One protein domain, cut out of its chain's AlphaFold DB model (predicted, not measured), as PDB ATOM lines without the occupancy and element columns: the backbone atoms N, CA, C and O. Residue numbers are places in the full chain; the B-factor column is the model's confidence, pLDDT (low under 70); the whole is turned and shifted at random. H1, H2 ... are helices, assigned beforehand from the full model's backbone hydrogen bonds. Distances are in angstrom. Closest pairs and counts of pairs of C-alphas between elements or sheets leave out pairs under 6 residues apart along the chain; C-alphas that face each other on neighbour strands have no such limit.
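AT A GLANCE: This is residues 13 to 87 of the 91 residues of an uncharacterized protein of Nostoc flagelliforme CCNUN1 (UniProt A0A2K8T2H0). The domain is a loose rod with a helical part at each end: H1 and H2 make a pair about at right angles at one end, and H3 lies toward the other end, touching neither of them. Past H3 the stretch 73 to 87 makes a wide loop, of which residues 73 to 79 stick out at the far end, and then folds back until residues 85 to 86 pair, parallel, with residues 13 to 14 near the middle of the rod. The printed part has 75 residues, with three named helices in the order H1, H2, H3 and no named strand. The class is all helix, though under half of the residues, 34 of 75, are in named helices. The whole is loose, with a radius of gyration of the C-alphas of 15.4 A and spans of 47 by 21 by 19 A.

IN THESE COORDINATES: Start at C-alpha 13, Val, at (194.943, 169.251, 127.499), and go along the stretch before the first helix. Find C-alpha 22 at (206.735, 153.240, 128.375); here H1, the longest helix by residues, begins, and it runs over residues 22 to 33, 16.2 A from first to last C-alpha. After a short link of 9 residues comes H2, residues 43 to 53, 15.3 A long, which begins at C-alpha 43 at (205.659, 148.167, 116.214). A second short link, of 8 residues, leads to H3, residues 62 to 72, 15.6 A long, which ends at C-alpha 72 at (196.403, 177.698, 131.833). Residues 73 to 87, 15 residues, hold no named element.

HOW THE PARTS SIT: Look first at H1 and H2, which touch with 9 pairs of C-alphas within 8 A. The closest C-alphas are those of Glu 29 and Pro 43, 5.0 A apart. H1 touches H2 with residues 28 to 32 alone. Their lines are about perpendicular, at 78 degrees, and their centres are 10.5 A apart. H3 touches no helix: H1 and H3 are apart, and H2 and H3 are apart too. In H1, H2 and H3 every O i to N i+4 pair is within hydrogen-bond range.

THE WHOLE: Look for the two C-alphas farthest apart, those of Gly 35 and Glu 75, and you find them 47.5 A from each other. The first and last printed C-alphas, of Val 13 and Val 87, are 6.6 A apart. The printed part runs from 13 to 87 with no cut, and no link between its helices is long. Residues 73 to 79 stand free. In the B-factor column you find a mean pLDDT of the printed part of 89.6; residues 13 to 16 are under 70, the model's low confidence.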
ATOM      1  N   VAL A  13     193.785 169.302 128.402       69.38
ATOM      2  CA  VAL A  13     194.943 169.251 127.499       69.38
ATOM      3  C   VAL A  13     194.981 167.878 126.844       69.38
ATOM      4  O   VAL A  13     195.203 166.875 127.523       69.38
ATOM      5  N   PHE A  14     194.725 167.828 125.537       63.84
ATOM      6  CA  PHE A  14     194.772 166.582 124.774       63.84
ATOM      7  C   PHE A  14     196.141 166.424 124.122       63.84
ATOM      8  O   PHE A  14     196.599 167.318 123.406       63.84
ATOM      9  N   SER A  15     196.789 165.285 124.363       69.62
ATOM     10  CA  SER A  15     198.007 164.922 123.653       69.62
ATOM     11  C   SER A  15     198.050 163.424 123.380       69.62
ATOM     12  O   SER A  15     198.131 162.616 124.305       69.62
ATOM     13  N   ALA A  16     197.949 163.056 122.104       67.06
ATOM     14  CA  ALA A  16     197.863 161.662 121.672       67.06
ATOM     15  C   ALA A  16     199.239 161.015 121.428       67.06
ATOM     16  O   ALA A  16     199.369 159.791 121.484       67.06
ATOM     17  N   LEU A  17     200.277 161.820 121.170       83.12
ATOM     18  CA  LEU A  17     201.570 161.345 120.669       83.12
ATOM     19  C   LEU A  17     202.728 161.945 121.479       83.12
ATOM     20  O   LEU A  17     203.558 162.701 120.972       83.12
ATOM     21  N   ILE A  18     202.761 161.597 122.769       87.56
ATOM     22  CA  ILE A  18     203.826 161.980 123.703       87.56
ATOM     23  C   ILE A  18     204.798 160.828 123.918       87.56
ATOM     24  O   ILE A  18     204.405 159.709 124.248       87.56
ATOM     25  N   GLY A  19     206.085 161.128 123.801       85.75
ATOM     26  CA  GLY A  19     207.158 160.180 124.046       85.75
ATOM     27  C   GLY A  19     208.538 160.824 123.901       85.75
ATOM     28  O   GLY A  19     208.639 162.034 123.710       85.75
ATOM     29  N   PRO A  20     209.620 160.033 123.985       85.00
ATOM     30  CA  PRO A  20     209.636 158.582 124.183       85.00
ATOM     31  C   PRO A  20     209.290 158.172 125.626       85.00
ATOM     32  O   PRO A  20     209.455 158.941 126.567       85.00
ATOM     33  N   GLY A  21     208.825 156.935 125.817       87.56
ATOM     34  CA  GLY A  21     208.549 156.385 127.146       87.56
ATOM     35  C   GLY A  21     207.699 155.119 127.103       87.56
ATOM     36  O   GLY A  21     207.206 154.728 126.048       87.56
ATOM     37  N   PHE A  22     207.490 154.495 128.267       88.94
ATOM     38  CA  PHE A  22     206.735 153.240 128.375       88.94
ATOM     39  C   PHE A  22     205.335 153.328 127.751       88.94
ATOM     40  O   PHE A  22     204.918 152.405 127.061       88.94
ATOM     41  N   MET A  23     204.623 154.442 127.954       87.62
ATOM     42  CA  MET A  23     203.279 154.627 127.393       87.62
ATOM     43  C   MET A  23     203.301 154.665 125.860       87.62
ATOM     44  O   MET A  23     202.474 154.010 125.233       87.62
ATOM     45  N   TRP A  24     204.288 155.349 125.267       90.94
ATOM     46  CA  TRP A  24     204.482 155.395 123.816       90.94
ATOM     47  C   TRP A  24     204.794 154.014 123.239       90.94
ATOM     48  O   TRP A  24     204.103 153.544 122.339       90.94
ATOM     49  N   THR A  25     205.788 153.328 123.805       91.88
ATOM     50  CA  THR A  25     206.167 151.978 123.367       91.88
ATOM     51  C   THR A  25     204.999 151.007 123.502       91.88
ATOM     52  O   THR A  25     204.724 150.228 122.595       91.88
ATOM     53  N   ARG A  26     204.250 151.086 124.606       93.19
ATOM     54  CA  ARG A  26     203.090 150.222 124.809       93.19
ATOM     55  C   ARG A  26     201.982 150.503 123.797       93.19
ATOM     56  O   ARG A  26     201.320 149.569 123.352       93.19
ATOM     57  N   GLN A  27     201.770 151.766 123.436       92.38
ATOM     58  CA  GLN A  27     200.797 152.152 122.420       92.38
ATOM     59  C   GLN A  27     201.147 151.557 121.053       92.38
ATOM     60  O   GLN A  27     200.281 150.942 120.433       92.38
ATOM     61  N   THR A  28     202.395 151.691 120.599       92.94
ATOM     62  CA  THR A  28     202.812 151.177 119.284       92.94
ATOM     63  C   THR A  28     202.773 149.650 119.230       92.94
ATOM     64  O   THR A  28     202.295 149.087 118.248       92.94
ATOM     65  N   GLU A  29     203.162 148.968 120.313       94.50
ATOM     66  CA  GLU A  29     203.012 147.514 120.458       94.50
ATOM     67  C   GLU A  29     201.554 147.056 120.364       94.50
ATOM     68  O   GLU A  29     201.246 146.077 119.685       94.50
ATOM     69  N   LEU A  30     200.648 147.743 121.066       93.88
ATOM     70  CA  LEU A  30     199.233 147.384 121.068       93.88
ATOM     71  C   LEU A  30     198.605 147.607 119.696       93.88
ATOM     72  O   LEU A  30     197.885 146.733 119.228       93.88
ATOM     73  N   GLN A  31     198.906 148.727 119.038       94.19
ATOM     74  CA  GLN A  31     198.414 149.002 117.688       94.19
ATOM     75  C   GLN A  31     198.896 147.947 116.683       94.19
ATOM     76  O   GLN A  31     198.095 147.443 115.896       94.19
ATOM     77  N   ALA A  32     200.163 147.539 116.780       94.31
ATOM     78  CA  ALA A  32     200.718 146.467 115.960       94.31
ATOM     79  C   ALA A  32     200.046 145.104 116.222       94.31
ATOM     80  O   ALA A  32     199.783 144.334 115.299       94.31
ATOM     81  N   ALA A  33     199.705 144.811 117.481       94.44
ATOM     82  CA  ALA A  33     199.096 143.541 117.874       94.44
ATOM     83  C   ALA A  33     197.616 143.388 117.473       94.44
ATOM     84  O   ALA A  33     197.108 142.267 117.454       94.44
ATOM     85  N   VAL A  34     196.907 144.480 117.165       94.00
ATOM     86  CA  VAL A  34     195.472 144.439 116.814       94.00
ATOM     87  C   VAL A  34     195.231 143.749 115.464       94.00
ATOM     88  O   VAL A  34     194.163 143.172 115.263       94.00
ATOM     89  N   GLY A  35     196.196 143.795 114.536       88.69
ATOM     90  CA  GLY A  35     196.023 143.267 113.175       88.69
ATOM     91  C   GLY A  35     195.008 144.066 112.348       88.69
ATOM     92  O   GLY A  35     194.268 143.501 111.543       88.69
ATOM     93  N   SER A  36     194.920 145.379 112.593       91.44
ATOM     94  CA  SER A  36     194.019 146.274 111.859       91.44
ATOM     95  C   SER A  36     194.529 146.564 110.441       91.44
ATOM     96  O   SER A  36     195.714 146.450 110.162       91.44
ATOM     97  N   GLN A  37     193.646 147.020 109.551       93.06
ATOM     98  CA  GLN A  37     194.034 147.477 108.205       93.06
ATOM     99  C   GLN A  37     194.781 148.827 108.192       93.06
ATOM    100  O   GLN A  37     195.254 149.247 107.140       93.06
ATOM    101  N   TYR A  38     194.829 149.536 109.326       90.19
ATOM    102  CA  TYR A  38     195.349 150.905 109.410       90.19
ATOM    103  C   TYR A  38     196.837 150.967 109.767       90.19
ATOM    104  O   TYR A  38     197.510 151.924 109.394       90.19
ATOM    105  N   PHE A  39     197.338 149.958 110.476       92.94
ATOM    106  CA  PHE A  39     198.691 149.920 111.019       92.94
ATOM    107  C   PHE A  39     199.364 148.589 110.690       92.94
ATOM    108  O   PHE A  39     198.695 147.567 110.550       92.94
ATOM    109  N   ASP A  40     200.688 148.616 110.544       95.25
ATOM    110  CA  ASP A  40     201.493 147.413 110.305       95.25
ATOM    111  C   ASP A  40     201.529 146.487 111.541       95.25
ATOM    112  O   ASP A  40     201.169 146.886 112.646       95.25
ATOM    113  N   ALA A  41     201.984 145.246 111.366       94.50
ATOM    114  CA  ALA A  41     202.198 144.304 112.461       94.50
ATOM    115  C   ALA A  41     203.554 144.501 113.170       94.50
ATOM    116  O   ALA A  41     203.758 143.946 114.250       94.50
ATOM    117  N   ASP A  42     204.487 145.266 112.589       95.56
ATOM    118  CA  ASP A  42     205.745 145.655 113.241       95.56
ATOM    119  C   ASP A  42     205.582 146.972 114.035       95.56
ATOM    120  O   ASP A  42     205.388 148.032 113.425       95.56
ATOM    121  N   PRO A  43     205.749 146.967 115.377       94.06
ATOM    122  CA  PRO A  43     205.659 148.167 116.214       94.06
ATOM    123  C   PRO A  43     206.547 149.334 115.762       94.06
ATOM    124  O   PRO A  43     206.173 150.491 115.950       94.06
ATOM    125  N   LYS A  44     207.711 149.066 115.153       93.88
ATOM    126  CA  LYS A  44     208.603 150.126 114.653       93.88
ATOM    127  C   LYS A  44     208.046 150.812 113.413       93.88
ATOM    128  O   LYS A  44     208.229 152.015 113.234       93.88
ATOM    129  N   VAL A  45     207.377 150.052 112.549       94.88
ATOM    130  CA  VAL A  45     206.702 150.603 111.371       94.88
ATOM    131  C   VAL A  45     205.484 151.404 111.821       94.88
ATOM    132  O   VAL A  45     205.304 152.527 111.354       94.88
ATOM    133  N   VAL A  46     204.725 150.896 112.796       94.75
ATOM    134  CA  VAL A  46     203.605 151.620 113.417       94.75
ATOM    135  C   VAL A  46     204.053 152.942 114.032       94.75
ATOM    136  O   VAL A  46     203.440 153.973 113.774       94.75
ATOM    137  N   GLU A  47     205.152 152.945 114.789       93.44
ATOM    138  CA  GLU A  47     205.738 154.168 115.347       93.44
ATOM    139  C   GLU A  47     205.974 155.223 114.260       93.44
ATOM    140  O   GLU A  47     205.551 156.372 114.397       93.44
ATOM    141  N   GLN A  48     206.591 154.830 113.144       94.56
ATOM    142  CA  GLN A  48     206.824 155.742 112.028       94.56
ATOM    143  C   GLN A  48     205.525 156.161 111.335       94.56
ATOM    144  O   GLN A  48     205.415 157.315 110.929       94.56
ATOM    145  N   GLN A  49     204.537 155.275 111.199       93.94
ATOM    146  CA  GLN A  49     203.227 155.620 110.636       93.94
ATOM    147  C   GLN A  49     202.531 156.698 111.478       93.94
ATOM    148  O   GLN A  49     202.071 157.691 110.920       93.94
ATOM    149  N   MET A  50     202.527 156.547 112.806       92.31
ATOM    150  CA  MET A  50     201.923 157.505 113.737       92.31
ATOM    151  C   MET A  50     202.692 158.831 113.788       92.31
ATOM    152  O   MET A  50     202.093 159.898 113.745       92.31
ATOM    153  N   ILE A  51     204.028 158.810 113.811       92.94
ATOM    154  CA  ILE A  51     204.820 160.052 113.755       92.94
ATOM    155  C   ILE A  51     204.567 160.793 112.434       92.94
ATOM    156  O   ILE A  51     204.494 162.021 112.405       92.94
ATOM    157  N   ASN A  52     204.401 160.057 111.333       93.44
ATOM    158  CA  ASN A  52     204.155 160.636 110.018       93.44
ATOM    159  C   ASN A  52     202.723 161.139 109.798       93.44
ATOM    160  O   ASN A  52     202.519 161.906 108.854       93.44
ATOM    161  N   SER A  53     201.744 160.754 110.621       90.44
ATOM    162  CA  SER A  53     200.399 161.338 110.539       90.44
ATOM    163  C   SER A  53     200.344 162.753 111.114       90.44
ATOM    164  O   SER A  53     199.488 163.533 110.710       90.44
ATOM    165  N   VAL A  54     201.292 163.122 111.982       90.88
ATOM    166  CA  VAL A  54     201.378 164.463 112.579       90.88
ATOM    167  C   VAL A  54     202.089 165.437 111.641       90.88
ATOM    168  O   VAL A  54     203.182 165.125 111.152       90.88
ATOM    169  N   PRO A  55     201.580 166.663 111.432       93.31
ATOM    170  CA  PRO A  55     202.268 167.673 110.627       93.31
ATOM    171  C   PRO A  55     203.687 168.003 111.102       93.31
ATOM    172  O   PRO A  55     204.576 168.184 110.273       93.31
ATOM    173  N   MET A  56     203.929 168.033 112.416       93.88
ATOM    174  CA  MET A  56     205.258 168.285 112.986       93.88
ATOM    175  C   MET A  56     206.244 167.113 112.871       93.88
ATOM    176  O   MET A  56     207.430 167.315 113.127       93.88
ATOM    177  N   ARG A  57     205.795 165.911 112.473       93.44
ATOM    178  CA  ARG A  57     206.652 164.734 112.218       93.44
ATOM    179  C   ARG A  57     207.579 164.356 113.375       93.44
ATOM    180  O   ARG A  57     208.679 163.845 113.166       93.44
ATOM    181  N   ARG A  58     207.133 164.605 114.603       93.00
ATOM    182  CA  ARG A  58     207.830 164.227 115.831       93.00
ATOM    183  C   ARG A  58     206.833 163.983 116.950       93.00
ATOM    184  O   ARG A  58     205.715 164.486 116.905       93.00
ATOM    185  N   LEU A  59     207.291 163.277 117.975       92.06
ATOM    186  CA  LEU A  59     206.575 163.185 119.239       92.06
ATOM    187  C   LEU A  59     206.652 164.515 119.987       92.06
ATOM    188  O   LEU A  59     207.654 165.242 119.897       92.06
ATOM    189  N   GLY A  60     205.589 164.817 120.721       91.12
ATOM    190  CA  GLY A  60     205.624 165.856 121.739       91.12
ATOM    191  C   GLY A  60     206.366 165.366 122.980       91.12
ATOM    192  O   GLY A  60     206.383 164.166 123.274       91.12
ATOM    193  N   SER A  61     206.969 166.292 123.723       90.75
ATOM    194  CA  SER A  61     207.549 165.994 125.033       90.75
ATOM    195  C   SER A  61     206.545 166.225 126.166       90.75
ATOM    196  O   SER A  61     205.575 166.975 126.038       90.75
ATOM    197  N   LEU A  62     206.796 165.597 127.317       88.44
ATOM    198  CA  LEU A  62     206.018 165.856 128.531       88.44
ATOM    199  C   LEU A  62     206.138 167.316 128.987       88.44
ATOM    200  O   LEU A  62     205.168 167.863 129.511       88.44
ATOM    201  N   GLU A  63     207.291 167.961 128.770       91.31
ATOM    202  CA  GLU A  63     207.452 169.377 129.110       91.31
ATOM    203  C   GLU A  63     206.552 170.276 128.258       91.31
ATOM    204  O   GLU A  63     206.015 171.250 128.774       91.31
ATOM    205  N   GLU A  64     206.332 169.955 126.980       90.88
ATOM    206  CA  GLU A  64     205.447 170.743 126.110       90.88
ATOM    207  C   GLU A  64     203.997 170.732 126.615       90.88
ATOM    208  O   GLU A  64     203.346 171.777 126.663       90.88
ATOM    209  N   VAL A  65     203.521 169.577 127.089       88.75
ATOM    210  CA  VAL A  65     202.206 169.451 127.738       88.75
ATOM    211  C   VAL A  65     202.179 170.222 129.058       88.75
ATOM    212  O   VAL A  65     201.252 170.995 129.306       88.75
ATOM    213  N   ALA A  66     203.205 170.050 129.895       88.94
ATOM    214  CA  ALA A  66     203.302 170.727 131.185       88.94
ATOM    215  C   ALA A  66     203.330 172.255 131.040       88.94
ATOM    216  O   ALA A  66     202.703 172.947 131.835       88.94
ATOM    217  N   ASN A  67     203.989 172.784 130.009       91.19
ATOM    218  CA  ASN A  67     204.014 174.214 129.711       91.19
ATOM    219  C   ASN A  67     202.626 174.742 129.327       91.19
ATOM    220  O   ASN A  67     202.234 175.813 129.788       91.19
ATOM    221  N   GLY A  68     201.856 173.982 128.537       89.44
ATOM    222  CA  GLY A  68     200.464 174.319 128.229       89.44
ATOM    223  C   GLY A  68     199.593 174.372 129.486       89.44
ATOM    224  O   GLY A  68     198.851 175.331 129.691       89.44
ATOM    225  N   VAL A  69     199.743 173.387 130.378       89.00
ATOM    226  CA  VAL A  69     199.066 173.379 131.686       89.00
ATOM    227  C   VAL A  69     199.511 174.564 132.547       89.00
ATOM    228  O   VAL A  69     198.671 175.239 133.133       89.00
ATOM    229  N   ALA A  70     200.810 174.853 132.606       90.25
ATOM    230  CA  ALA A  70     201.352 175.954 133.396       90.25
ATOM    231  C   ALA A  70     200.804 177.313 132.936       90.25
ATOM    232  O   ALA A  70     200.441 178.126 133.781       90.25
ATOM    233  N   PHE A  71     200.680 177.534 131.623       89.69
ATOM    234  CA  PHE A  71     200.027 178.723 131.068       89.69
ATOM    235  C   PHE A  71     198.559 178.819 131.493       89.69
ATOM    236  O   PHE A  71     198.108 179.862 131.946       89.69
ATOM    237  N   LEU A  72     197.809 177.719 131.414       88.44
ATOM    238  CA  LEU A  72     196.403 177.698 131.833       88.44
ATOM    239  C   LEU A  72     196.205 177.975 133.327       88.44
ATOM    240  O   LEU A  72     195.126 178.393 133.739       88.44
ATOM    241  N   MET A  73     197.229 177.717 134.137       86.69
ATOM    242  CA  MET A  73     197.232 177.995 135.570       86.69
ATOM    243  C   MET A  73     197.767 179.392 135.918       86.69
ATOM    244  O   MET A  73     197.762 179.753 137.096       86.69
ATOM    245  N   SER A  74     198.256 180.158 134.940       89.50
ATOM    246  CA  SER A  74     198.876 181.460 135.171       89.50
ATOM    247  C   SER A  74     197.847 182.598 135.224       89.50
ATOM    248  O   SER A  74     196.685 182.443 134.840       89.50
ATOM    249  N   GLU A  75     198.257 183.771 135.719       90.56
ATOM    250  CA  GLU A  75     197.373 184.944 135.823       90.56
ATOM    251  C   GLU A  75     196.953 185.477 134.440       90.56
ATOM    252  O   GLU A  75     195.856 186.021 134.270       90.56
ATOM    253  N   GLU A  76     197.790 185.260 133.427       92.31
ATOM    254  CA  GLU A  76     197.535 185.609 132.030       92.31
ATOM    255  C   GLU A  76     196.329 184.856 131.449       92.31
ATOM    256  O   GLU A  76     195.650 185.376 130.564       92.31
ATOM    257  N   ALA A  77     196.017 183.667 131.971       90.75
ATOM    258  CA  ALA A  77     194.858 182.873 131.573       90.75
ATOM    259  C   ALA A  77     193.585 183.181 132.389       90.75
ATOM    260  O   ALA A  77     192.591 182.468 132.267       90.75
ATOM    261  N   SER A  78     193.560 184.255 133.190       90.44
ATOM    262  CA  SER A  78     192.460 184.571 134.126       90.44
ATOM    263  C   SER A  78     191.060 184.715 133.510       90.44
ATOM    264  O   SER A  78     190.068 184.610 134.233       90.44
ATOM    265  N   TYR A  79     190.953 184.934 132.196       87.38
ATOM    266  CA  TYR A  79     189.676 185.000 131.471       87.38
ATOM    267  C   TYR A  79     189.477 183.855 130.467       87.38
ATOM    268  O   TYR A  79     188.585 183.906 129.620       87.38
ATOM    269  N   ILE A  80     190.313 182.821 130.543       86.25
ATOM    270  CA  ILE A  80     190.270 181.667 129.657       86.25
ATOM    271  C   ILE A  80     189.654 180.486 130.424       86.25
ATOM    272  O   ILE A  80     190.244 179.948 131.355       86.25
ATOM    273  N   THR A  81     188.442 180.078 130.044       86.88
ATOM    274  CA  THR A  81     187.704 178.973 130.682       86.88
ATOM    275  C   THR A  81     186.764 178.296 129.683       86.88
ATOM    276  O   THR A  81     186.377 178.909 128.687       86.88
ATOM    277  N   GLY A  82     186.395 177.035 129.933       84.69
ATOM    278  CA  GLY A  82     185.424 176.295 129.119       84.69
ATOM    279  C   GLY A  82     185.908 175.948 127.709       84.69
ATOM    280  O   GLY A  82     185.087 175.779 126.808       84.69
ATOM    281  N   PHE A  83     187.222 175.855 127.508       84.12
ATOM    282  CA  PHE A  83     187.834 175.511 126.227       84.12
ATOM    283  C   PHE A  83     188.848 174.371 126.398       84.12
ATOM    284  O   PHE A  83     189.347 174.126 127.497       84.12
ATOM    285  N   ASN A  84     189.173 173.699 125.296       86.00
ATOM    286  CA  ASN A  84     190.193 172.656 125.268       86.00
ATOM    287  C   ASN A  84     191.452 173.187 124.582       86.00
ATOM    288  O   ASN A  84     191.363 173.809 123.523       86.00
ATOM    289  N   LEU A  85     192.613 172.923 125.180       87.25
ATOM    290  CA  LEU A  85     193.908 173.254 124.597       87.25
ATOM    291  C   LEU A  85     194.519 171.987 123.997       87.25
ATOM    292  O   LEU A  85     194.867 171.051 124.714       87.25
ATOM    293  N   GLU A  86     194.670 171.960 122.681       88.88
ATOM    294  CA  GLU A  86     195.273 170.828 121.980       88.88
ATOM    295  C   GLU A  86     196.791 171.000 121.881       88.88
ATOM    296  O   GLU A  86     197.293 171.998 121.363       88.88
ATOM    297  N   VAL A  87     197.533 170.011 122.387       89.69
ATOM    298  CA  VAL A  87     198.999 169.941 122.299       89.69
ATOM    299  C   VAL A  87     199.346 168.687 121.499       89.69
ATOM    300  O   VAL A  87     199.770 167.667 122.042       89.69
TER     301      VAL A  87